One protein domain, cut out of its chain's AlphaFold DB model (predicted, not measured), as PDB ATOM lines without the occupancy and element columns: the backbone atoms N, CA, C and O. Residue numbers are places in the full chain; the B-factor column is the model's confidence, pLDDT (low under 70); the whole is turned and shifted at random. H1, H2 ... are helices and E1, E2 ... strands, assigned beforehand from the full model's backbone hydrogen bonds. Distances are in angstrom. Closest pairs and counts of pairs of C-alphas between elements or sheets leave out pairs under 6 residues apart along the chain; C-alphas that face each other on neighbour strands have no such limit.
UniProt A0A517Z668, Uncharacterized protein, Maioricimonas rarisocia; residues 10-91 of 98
ATOM      1  N   LEU A  10     -10.500  31.702   9.471       93.44
ATOM      2  CA  LEU A  10     -10.809  30.643  10.420       93.44
ATOM      3  C   LEU A  10     -11.909  29.726   9.879       93.44
ATOM      4  O   LEU A  10     -11.784  28.512  10.005       93.44
ATOM      5  N   GLU A  11     -12.931  30.281   9.234       94.81
ATOM      6  CA  GLU A  11     -13.979  29.509   8.561       94.81
ATOM      7  C   GLU A  11     -13.396  28.626   7.456       94.81
ATOM      8  O   GLU A  11     -13.635  27.418   7.439       94.81
ATOM      9  N   ALA A  12     -12.539  29.194   6.600       96.19
ATOM     10  CA  ALA A  12     -11.840  28.430   5.572       96.19
ATOM     11  C   ALA A  12     -10.968  27.309   6.170       96.19
ATOM     12  O   ALA A  12     -10.926  26.200   5.637       96.19
ATOM     13  N   GLN A  13     -10.298  27.568   7.298       95.44
ATOM     14  CA  GLN A  13      -9.503  26.556   7.995       95.44
ATOM     15  C   GLN A  13     -10.377  25.438   8.577       95.44
ATOM     16  O   GLN A  13     -10.002  24.270   8.496       95.44
ATOM     17  N   VAL A  14     -11.530  25.767   9.160       95.69
ATOM     18  CA  VAL A  14     -12.471  24.766   9.682       95.69
ATOM     19  C   VAL A  14     -12.996  23.887   8.551       95.69
ATOM     20  O   VAL A  14     -13.033  22.669   8.708       95.69
ATOM     21  N   GLU A  15     -13.327  24.474   7.403       97.25
ATOM     22  CA  GLU A  15     -13.796  23.725   6.236       97.25
ATOM     23  C   GLU A  15     -12.705  22.812   5.661       97.25
ATOM     24  O   GLU A  15     -12.954  21.644   5.359       97.25
ATOM     25  N   PHE A  16     -11.462  23.294   5.605       96.19
ATOM     26  CA  PHE A  16     -10.316  22.460   5.252       96.19
ATOM     27  C   PHE A  16     -10.173  21.260   6.203       96.19
ATOM     28  O   PHE A  16     -10.029  20.122   5.754       96.19
ATOM     29  N   VAL A  17     -10.248  21.494   7.518       96.00
ATOM     30  CA  VAL A  17     -10.158  20.416   8.513       96.00
ATOM     31  C   VAL A  17     -11.345  19.466   8.415       96.00
ATOM     32  O   VAL A  17     -11.145  18.272   8.606       96.00
ATOM     33  N   ARG A  18     -12.548  19.946   8.077       96.50
ATOM     34  CA  ARG A  18     -13.728  19.098   7.860       96.50
ATOM     35  C   ARG A  18     -13.464  18.062   6.777       96.50
ATOM     36  O   ARG A  18     -13.537  16.870   7.062       96.50
ATOM     37  N   VAL A  19     -13.093  18.514   5.579       96.75
ATOM     38  CA  VAL A  19     -12.798  17.626   4.443       96.75
ATOM     39  C   VAL A  19     -11.658  16.669   4.788       96.75
ATOM     40  O   VAL A  19     -11.717  15.476   4.493       96.75
ATOM     41  N   TRP A  20     -10.621  17.177   5.455       95.06
ATOM     42  CA  TRP A  20      -9.465  16.368   5.818       95.06
ATOM     43  C   TRP A  20      -9.797  15.284   6.849       95.06
ATOM     44  O   TRP A  20      -9.363  14.141   6.716       95.06
ATOM     45  N   HIS A  21     -10.590  15.634   7.861       96.00
ATOM     46  CA  HIS A  21     -11.027  14.733   8.922       96.00
ATOM     47  C   HIS A  21     -12.004  13.677   8.403       96.00
ATOM     48  O   HIS A  21     -11.886  12.514   8.777       96.00
ATOM     49  N   GLU A  22     -12.925  14.046   7.512       95.88
ATOM     50  CA  GLU A  22     -13.819  13.093   6.841       95.88
ATOM     51  C   GLU A  22     -13.017  12.040   6.074       95.88
ATOM     52  O   GLU A  22     -13.173  10.846   6.326       95.88
ATOM     53  N   HIS A  23     -12.068  12.480   5.243       95.88
ATOM     54  CA  HIS A  23     -11.183  11.578   4.512       95.88
ATOM     55  C   HIS A  23     -10.369  10.673   5.453       95.88
ATOM     56  O   HIS A  23     -10.226   9.474   5.214       95.88
ATOM     57  N   ASP A  24      -9.819  11.215   6.539       94.94
ATOM     58  CA  ASP A  24      -9.077  10.422   7.520       94.94
ATOM     59  C   ASP A  24      -9.955   9.333   8.159       94.94
ATOM     60  O   ASP A  24      -9.559   8.162   8.204       94.94
ATOM     61  N   VAL A  25     -11.154   9.705   8.618       94.69
ATOM     62  CA  VAL A  25     -12.097   8.796   9.282       94.69
ATOM     63  C   VAL A  25     -12.570   7.696   8.331       94.69
ATOM     64  O   VAL A  25     -12.663   6.541   8.753       94.69
ATOM     65  N   GLU A  26     -12.813   8.014   7.058       95.44
ATOM     66  CA  GLU A  26     -13.141   7.033   6.011       95.44
ATOM     67  C   GLU A  26     -12.022   6.003   5.810       95.44
ATOM     68  O   GLU A  26     -12.287   4.811   5.656       95.44
ATOM     69  N   ASN A  27     -10.764   6.436   5.911       94.31
ATOM     70  CA  ASN A  27      -9.590   5.564   5.852       94.31
ATOM     71  C   ASN A  27      -9.283   4.854   7.187       94.31
ATOM     72  O   ASN A  27      -8.271   4.158   7.311       94.31
ATOM     73  N   GLY A  28     -10.125   5.029   8.208       93.44
ATOM     74  CA  GLY A  28      -9.944   4.424   9.525       93.44
ATOM     75  C   GLY A  28      -8.765   5.000  10.314       93.44
ATOM     76  O   GLY A  28      -8.200   4.317  11.175       93.44
ATOM     77  N   VAL A  29      -8.367   6.238  10.024       93.62
ATOM     78  CA  VAL A  29      -7.248   6.941  10.662       93.62
ATOM     79  C   VAL A  29      -7.656   8.353  11.089       93.62
ATOM     80  O   VAL A  29      -8.799   8.753  10.932       93.62
ATOM     81  N   GLY A  30      -6.727   9.099  11.694       90.94
ATOM     82  CA  GLY A  30      -6.879  10.532  11.969       90.94
ATOM     83  C   GLY A  30      -8.068  10.925  12.852       90.94
ATOM     84  O   GLY A  30      -8.452  12.088  12.852       90.94
ATOM     85  N   TYR A  31      -8.601   9.995  13.650       94.69
ATOM     86  CA  TYR A  31      -9.689  10.275  14.582       94.69
ATOM     87  C   TYR A  31      -9.340  11.425  15.541       94.69
ATOM     88  O   TYR A  31      -8.170  11.666  15.866       94.69
ATOM     89  N   ALA A  32     -10.367  12.112  16.032       94.38
ATOM     90  CA  ALA A  32     -10.225  13.127  17.059       94.38
ATOM     91  C   ALA A  32      -9.755  12.506  18.385       94.38
ATOM     92  O   ALA A  32     -10.138  11.390  18.759       94.38
ATOM     93  N   LEU A  33      -8.927  13.250  19.116       92.94
ATOM     94  CA  LEU A  33      -8.504  12.874  20.458       92.94
ATOM     95  C   LEU A  33      -9.656  13.131  21.440       92.94
ATOM     96  O   LEU A  33      -9.916  14.268  21.824       92.94
ATOM     97  N   VAL A  34     -10.314  12.063  21.880       91.75
ATOM     98  CA  VAL A  34     -11.347  12.110  22.925       91.75
ATOM     99  C   VAL A  34     -11.016  11.135  24.044       91.75
ATOM    100  O   VAL A  34     -10.407  10.094  23.805       91.75
ATOM    101  N   SER A  35     -11.425  11.446  25.273       89.38
ATOM    102  CA  SER A  35     -11.251  10.515  26.389       89.38
ATOM    103  C   SER A  35     -12.144   9.284  26.227       89.38
ATOM    104  O   SER A  35     -13.224   9.351  25.633       89.38
ATOM    105  N   THR A  36     -11.721   8.163  26.807       86.56
ATOM    106  CA  THR A  36     -12.510   6.922  26.874       86.56
ATOM    107  C   THR A  36     -13.903   7.180  27.458       86.56
ATOM    108  O   THR A  36     -14.913   6.834  26.849       86.56
ATOM    109  N   SER A  37     -13.985   7.905  28.577       90.38
ATOM    110  CA  SER A  37     -15.251   8.323  29.201       90.38
ATOM    111  C   SER A  37     -16.186   9.096  28.264       90.38
ATOM    112  O   SER A  37     -17.407   8.941  28.346       90.38
ATOM    113  N   LEU A  38     -15.645   9.953  27.390       89.00
ATOM    114  CA  LEU A  38     -16.451  10.709  26.433       89.00
ATOM    115  C   LEU A  38     -16.980   9.806  25.317       89.00
ATOM    116  O   LEU A  38     -18.150   9.917  24.965       89.00
ATOM    117  N   GLU A  39     -16.160   8.875  24.834       89.75
ATOM    118  CA  GLU A  39     -16.569   7.861  23.856       89.75
ATOM    119  C   GLU A  39     -17.697   6.964  24.402       89.75
ATOM    120  O   GLU A  39     -18.646   6.651  23.686       89.75
ATOM    121  N   HIS A  40     -17.658   6.616  25.694       90.12
ATOM    122  CA  HIS A  40     -18.738   5.866  26.349       90.12
ATOM    123  C   HIS A  40     -20.052   6.653  26.419       90.12
ATOM    124  O   HIS A  40     -21.125   6.089  26.211       90.12
ATOM    125  N   LYS A  41     -19.987   7.957  26.718       93.12
ATOM    126  CA  LYS A  41     -21.178   8.821  26.792       93.12
ATOM    127  C   LYS A  41     -21.731   9.171  25.413       93.12
ATOM    128  O   LYS A  41     -22.927   9.417  25.274       93.12
ATOM    129  N   ARG A  42     -20.857   9.258  24.413       90.62
ATOM    130  CA  ARG A  42     -21.180   9.613  23.034       90.62
ATOM    131  C   ARG A  42     -20.424   8.694  22.095       90.62
ATOM    132  O   ARG A  42     -19.276   8.955  21.747       90.62
ATOM    133  N   HIS A  43     -21.115   7.642  21.672       87.69
ATOM    134  CA  HIS A  43     -20.586   6.714  20.689       87.69
ATOM    135  C   HIS A  43     -20.157   7.464  19.421       87.69
ATOM    136  O   HIS A  43     -20.892   8.327  18.935       87.69
ATOM    137  N   ASN A  44     -18.980   7.129  18.894       90.06
ATOM    138  CA  ASN A  44     -18.347   7.768  17.744       90.06
ATOM    139  C   ASN A  44     -17.941   9.235  17.962       90.06
ATOM    140  O   ASN A  44     -17.763   9.962  16.983       90.06
ATOM    141  N   ALA A  45     -17.725   9.678  19.206       93.06
ATOM    142  CA  ALA A  45     -17.223  11.028  19.479       93.06
ATOM    143  C   ALA A  45     -15.910  11.314  18.732       93.06
ATOM    144  O   ALA A  45     -15.725  12.403  18.203       93.06
ATOM    145  N   ALA A  46     -15.028  10.325  18.596       92.69
ATOM    146  CA  ALA A  46     -13.772  10.497  17.867       92.69
ATOM    147  C   ALA A  46     -13.918  10.664  16.345       92.69
ATOM    148  O   ALA A  46     -12.971  11.076  15.675       92.69
ATOM    149  N   ARG A  47     -15.080  10.321  15.776       94.50
ATOM    150  CA  ARG A  47     -15.383  10.531  14.350       94.50
ATOM    151  C   ARG A  47     -15.915  11.927  14.073       94.50
ATOM    152  O   ARG A  47     -15.967  12.341  12.924       94.50
ATOM    153  N   ASP A  48     -16.304  12.650  15.108       94.69
ATOM    154  CA  ASP A  48     -16.981  13.925  14.981       94.69
ATOM    155  C   ASP A  48     -15.974  15.081  14.963       94.69
ATOM    156  O   ASP A  48     -15.146  15.229  15.867       94.69
ATOM    157  N   LEU A  49     -16.082  15.921  13.930       94.69
ATOM    158  CA  LEU A  49     -15.248  17.105  13.724       94.69
ATOM    159  C   LEU A  49     -15.239  18.038  14.941       94.69
ATOM    160  O   LEU A  49     -14.229  18.686  15.201       94.69
ATOM    161  N   ARG A  50     -16.332  18.096  15.714       94.12
ATOM    162  CA  ARG A  50     -16.448  18.964  16.901       94.12
ATOM    163  C   ARG A  50     -15.373  18.699  17.951       94.12
ATOM    164  O   ARG A  50     -15.107  19.572  18.772       94.12
ATOM    165  N   TRP A  51     -14.779  17.509  17.939       94.44
ATOM    166  CA  TRP A  51     -13.703  17.125  18.848       94.44
ATOM    167  C   TRP A  51     -12.314  17.188  18.205       94.44
ATOM    168  O   TRP A  51     -11.320  16.909  18.874       94.44
ATOM    169  N   GLN A  52     -12.224  17.545  16.922       95.62
ATOM    170  CA  GLN A  52     -10.967  17.651  16.195       95.62
ATOM    171  C   GLN A  52     -10.316  19.026  16.394       95.62
ATOM    172  O   GLN A  52     -10.980  20.052  16.546       95.62
ATOM    173  N   PHE A  53      -8.985  19.059  16.357       95.00
ATOM    174  CA  PHE A  53      -8.233  20.308  16.388       95.00
ATOM    175  C   PHE A  53      -8.333  21.055  15.053       95.00
ATOM    176  O   PHE A  53      -8.011  20.506  14.003       95.00
ATOM    177  N   VAL A  54      -8.645  22.356  15.111       94.44
ATOM    178  CA  VAL A  54      -8.614  23.263  13.942       94.44
ATOM    179  C   VAL A  54      -7.199  23.391  13.355       94.44
ATOM    180  O   VAL A  54      -7.018  23.587  12.156       94.44
ATOM    181  N   PHE A  55      -6.173  23.221  14.190       93.12
ATOM    182  CA  PHE A  55      -4.769  23.197  13.779       93.12
ATOM    183  C   PHE A  55      -4.160  21.837  14.109       93.12
ATOM    184  O   PHE A  55      -3.468  21.661  15.114       93.12
ATOM    185  N   GLY A  56      -4.477  20.850  13.273       92.06
ATOM    186  CA  GLY A  56      -3.975  19.488  13.400       92.06
ATOM    187  C   GLY A  56      -2.510  19.343  12.978       92.06
ATOM    188  O   GLY A  56      -2.018  20.007  12.070       92.06
ATOM    189  N   SER A  57      -1.804  18.423  13.627       92.38
ATOM    190  CA  SER A  57      -0.496  17.927  13.204       92.38
ATOM    191  C   SER A  57      -0.608  17.290  11.824       92.38
ATOM    192  O   SER A  57      -1.574  16.585  11.559       92.38
ATOM    193  N   ALA A  58       0.413  17.446  10.976       88.56
ATOM    194  CA  ALA A  58       0.510  16.718   9.708       88.56
ATOM    195  C   ALA A  58       0.642  15.194   9.906       88.56
ATOM    196  O   ALA A  58       0.281  14.412   9.031       88.56
ATOM    197  N   VAL A  59       1.133  14.768  11.072       91.00
ATOM    198  CA  VAL A  59       1.408  13.367  11.406       91.00
ATOM    199  C   VAL A  59       0.297  12.788  12.278       91.00
ATOM    200  O   VAL A  59      -0.044  13.364  13.315       91.00
ATOM    201  N   ILE A  60      -0.189  11.609  11.888       93.25
ATOM    202  CA  ILE A  60      -1.120  10.775  12.658       93.25
ATOM    203  C   ILE A  60      -0.321   9.882  13.613       93.25
ATOM    204  O   ILE A  60       0.695   9.303  13.224       93.25
ATOM    205  N   ARG A  61      -0.787   9.730  14.856       92.31
ATOM    206  CA  ARG A  61      -0.136   8.888  15.874       92.31
ATOM    207  C   ARG A  61      -1.087   7.834  16.422       92.31
ATOM    208  O   ARG A  61      -2.294   8.032  16.423       92.31
ATOM    209  N   LEU A  62      -0.536   6.719  16.891       92.75
ATOM    210  CA  LEU A  62      -1.304   5.727  17.637       92.75
ATOM    211  C   LEU A  62      -1.561   6.250  19.052       92.75
ATOM    212  O   LEU A  62      -0.616   6.547  19.785       92.75
ATOM    213  N   ASP A  63      -2.831   6.352  19.418       89.00
ATOM    214  CA  ASP A  63      -3.264   6.520  20.795       89.00
ATOM    215  C   ASP A  63      -3.119   5.182  21.524       89.00
ATOM    216  O   ASP A  63      -3.734   4.187  21.138       89.00
ATOM    217  N   LYS A  64      -2.280   5.149  22.562       85.50
ATOM    218  CA  LYS A  64      -2.045   3.937  23.352       85.50
ATOM    219  C   LYS A  64      -3.217   3.608  24.273       85.50
ATOM    220  O   LYS A  64      -3.376   2.445  24.618       85.50
ATOM    221  N   GLU A  65      -4.003   4.607  24.671       82.50
ATOM    222  CA  GLU A  65      -5.120   4.420  25.599       82.50
ATOM    223  C   GLU A  65      -6.342   3.860  24.867       82.50
ATOM    224  O   GLU A  65      -6.919   2.863  25.290       82.50
ATOM    225  N   ALA A  66      -6.702   4.457  23.726       79.88
ATOM    226  CA  ALA A  66      -7.862   4.037  22.938       79.88
ATOM    227  C   ALA A  66      -7.535   3.056  21.793       79.88
ATOM    228  O   ALA A  66      -8.443   2.610  21.096       79.88
ATOM    229  N   GLY A  67      -6.256   2.751  21.542       86.50
ATOM    230  CA  GLY A  67      -5.829   1.809  20.498       86.50
ATOM    231  C   GLY A  67      -6.110   2.264  19.059       86.50
ATOM    232  O   GLY A  67      -6.142   1.439  18.149       86.50
ATOM    233  N   ARG A  68      -6.323   3.566  18.828       89.19
ATOM    234  CA  ARG A  68      -6.737   4.126  17.527       89.19
ATOM    235  C   ARG A  68      -5.734   5.138  16.986       89.19
ATOM    236  O   ARG A  68      -4.984   5.760  17.731       89.19
ATOM    237  N   ARG A  69      -5.718   5.331  15.669       94.69
ATOM    238  CA  ARG A  69      -4.841   6.308  15.008       94.69
ATOM    239  C   ARG A  69      -5.493   7.690  15.028       94.69
ATOM    240  O   ARG A  69      -6.489   7.888  14.348       94.69
ATOM    241  N   ILE A  70      -4.926   8.627  15.779       94.50
ATOM    242  CA  ILE A  70      -5.485   9.964  16.013       94.50
ATOM    243  C   ILE A  70      -4.643  11.078  15.404       94.50
ATOM    244  O   ILE A  70      -3.420  10.956  15.238       94.50
ATOM    245  N   ARG A  71      -5.304  12.202  15.136       94.25
ATOM    246  CA  ARG A  71      -4.649  13.458  14.783       94.25
ATOM    247  C   ARG A  71      -4.518  14.324  16.034       94.25
ATOM    248  O   ARG A  71      -5.498  14.703  16.662       94.25
ATOM    249  N   TRP A  72      -3.276  14.605  16.413       92.94
ATOM    250  CA  TRP A  72      -2.971  15.538  17.500       92.94
ATOM    251  C   TRP A  72      -3.014  16.980  17.004       92.94
ATOM    252  O   TRP A  72      -3.011  17.225  15.799       92.94
ATOM    253  N   HIS A  73      -2.983  17.936  17.928       92.81
ATOM    254  CA  HIS A  73      -2.689  19.325  17.595       92.81
ATOM    255  C   HIS A  73      -1.289  19.457  16.973       92.81
ATOM    256  O   HIS A  73      -0.395  18.635  17.205       92.81
ATOM    257  N   ALA A  74      -1.097  20.495  16.162       89.56
ATOM    258  CA  ALA A  74       0.200  20.825  15.596       89.56
ATOM    259  C   ALA A  74       1.222  21.108  16.707       89.56
ATOM    260  O   ALA A  74       0.931  21.792  17.685       89.56
ATOM    261  N   HIS A  75       2.439  20.585  16.554       85.81
ATOM    262  CA  HIS A  75       3.509  20.820  17.521       85.81
ATOM    263  C   HIS A  75       3.904  22.305  17.537       85.81
ATOM    264  O   HIS A  75       4.044  22.900  16.468       85.81
ATOM    265  N   HIS A  76       4.157  22.886  18.716       79.75
ATOM    266  CA  HIS A  76       4.470  24.319  18.863       79.75
ATOM    267  C   HIS A  76       5.621  24.780  17.949       79.75
ATOM    268  O   HIS A  76       5.506  25.805  17.278       79.75
ATOM    269  N   CYS A  77       6.673  23.962  17.808       78.31
ATOM    270  CA  CYS A  77       7.805  24.272  16.928       78.31
ATOM    271  C   CYS A  77       7.420  24.487  15.456       78.31
ATOM    272  O   CYS A  77       8.170  25.126  14.719       78.31
ATOM    273  N   ALA A  78       6.302  23.920  14.989       76.62
ATOM    274  CA  ALA A  78       5.846  24.121  13.618       76.62
ATOM    275  C   ALA A  78       5.452  25.587  13.383       76.62
ATOM    276  O   ALA A  78       5.843  26.160  12.370       76.62
ATOM    277  N   ALA A  79       4.763  26.207  14.345       76.62
ATOM    278  CA  ALA A  79       4.407  27.621  14.286       76.62
ATOM    279  C   ALA A  79       5.643  28.521  14.451       76.62
ATOM    280  O   ALA A  79       5.867  29.422  13.645       76.62
ATOM    281  N   GLU A  80       6.499  28.230  15.437       76.25
ATOM    282  CA  GLU A  80       7.726  29.001  15.697       76.25
ATOM    283  C   GLU A  80       8.659  29.048  14.484       76.25
ATOM    284  O   GLU A  80       9.234  30.090  14.169       76.25
ATOM    285  N   ARG A  81       8.796  27.924  13.770       75.75
ATOM    286  CA  ARG A  81       9.652  27.844  12.584       75.75
ATOM    287  C   ARG A  81       9.155  28.739  11.455       75.75
ATOM    288  O   ARG A  81       9.984  29.387  10.820       75.75
ATOM    289  N   VAL A  82       7.845  28.766  11.206       78.19
ATOM    290  CA  VAL A  82       7.244  29.623  10.171       78.19
ATOM    291  C   VAL A  82       7.481  31.090  10.514       78.19
ATOM    292  O   VAL A  82       7.993  31.835   9.685       78.19
ATOM    293  N   ILE A  83       7.238  31.470  11.771       77.62
ATOM    294  CA  ILE A  83       7.466  32.837  12.254       77.62
ATOM    295  C   ILE A  83       8.939  33.235  12.096       77.62
ATOM    296  O   ILE A  83       9.249  34.290  11.548       77.62
ATOM    297  N   HIS A  84       9.870  32.386  12.537       68.94
ATOM    298  CA  HIS A  84      11.301  32.671  12.439       68.94
ATOM    299  C   HIS A  84      11.796  32.730  10.983       68.94
ATOM    300  O   HIS A  84      12.675  33.533  10.663       68.94
ATOM    301  N   PHE A  85      11.233  31.916  10.088       71.31
ATOM    302  CA  PHE A  85      11.538  31.982   8.659       71.31
ATOM    303  C   PHE A  85      11.051  33.297   8.034       71.31
ATOM    304  O   PHE A  85      11.834  33.986   7.377       71.31
ATOM    305  N   ASP A  86       9.805  33.694   8.295       71.56
ATOM    306  CA  ASP A  86       9.242  34.948   7.783       71.56
ATOM    307  C   ASP A  86       9.959  36.177   8.347       71.56
ATOM    308  O   ASP A  86      10.189  37.155   7.630       71.56
ATOM    309  N   PHE A  87      10.408  36.116   9.599       72.19
ATOM    310  CA  PHE A  87      11.228  37.156  10.212       72.19
ATOM    311  C   PHE A  87      12.572  37.338   9.494       72.19
ATOM    312  O   PHE A  87      12.984  38.462   9.202       72.19
ATOM    313  N   ARG A  88      13.243  36.232   9.139       65.56
ATOM    314  CA  ARG A  88      14.478  36.284   8.339       65.56
ATOM    315  C   ARG A  88      14.234  36.872   6.952       65.56
ATOM    316  O   ARG A  88      15.088  37.590   6.444       65.56
ATOM    317  N   ARG A  89      13.077  36.589   6.346       67.81
ATOM    318  CA  ARG A  89      12.723  37.070   5.002       67.81
ATOM    319  C   ARG A  89      12.330  38.551   4.979       67.81
ATOM    320  O   ARG A  89      12.620  39.248   4.011       67.81
ATOM    321  N   SER A  90      11.697  39.032   6.045       74.62
ATOM    322  CA  SER A  90      11.181  40.403   6.164       74.62
ATOM    323  C   SER A  90      12.208  41.436   6.644       74.62
ATOM    324  O   SER A  90      11.863  42.607   6.749       74.62
ATOM    325  N   HIS A  91      13.469  41.049   6.895       61.84
ATOM    326  CA  HIS A  91      14.529  41.944   7.395       61.84
ATOM    327  C   HIS A  91      14.148  42.723   8.673       61.84
ATOM    328  O   HIS A  91      14.746  43.755   8.972       61.84
TER     329      HIS A  91
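What this domain is: This is residues 10 to 91 of the 98 residues of an uncharacterized protein of Maioricimonas rarisocia (UniProt A0A517Z668). Helix H1 runs alongside a two-stranded hairpin, E1 and E2, in a small body with short helix H2 at one end. Residues 79 to 91, of which 79 to 89 belong to H3, stick out as a free arm. The 82 printed residues hold H1, H2, E1, E2, H3 in that order; the class is mixed, the sheet E1 - E2 antiparallel. The whole is loose, radius of gyration of the C-alphas 15.0 A, spanning 52 by 27 by 21 A.

Where its parts are: Find C-alpha 10 at (-10.809, 30.643, 10.420); from there H1 runs 24.1 A to residue 26. Next come H2, residues 36 to 41, E1, residues 56 to 62, 14.6 A, and E2, residues 69 to 73, 13.4 A. H3, residues 76 to 89, runs 20.6 A to C-alpha 89 at (12.723, 37.070, 5.002).

How they stand to each other: In the hairpin, look for N 57 and O 72, 2.8 A apart. H1 and E2 are near each other, with 6 pairs of C-alphas within 10 A. H1 touches no helix. In H1, H2 and H3 every O i to N i+4 pair is within hydrogen-bond range.

The domain as a whole: The printed part has no cut. The link H2 to E1 is long, 14 residues. Residues 84, 88 to 89 and 91 have pLDDT under 70.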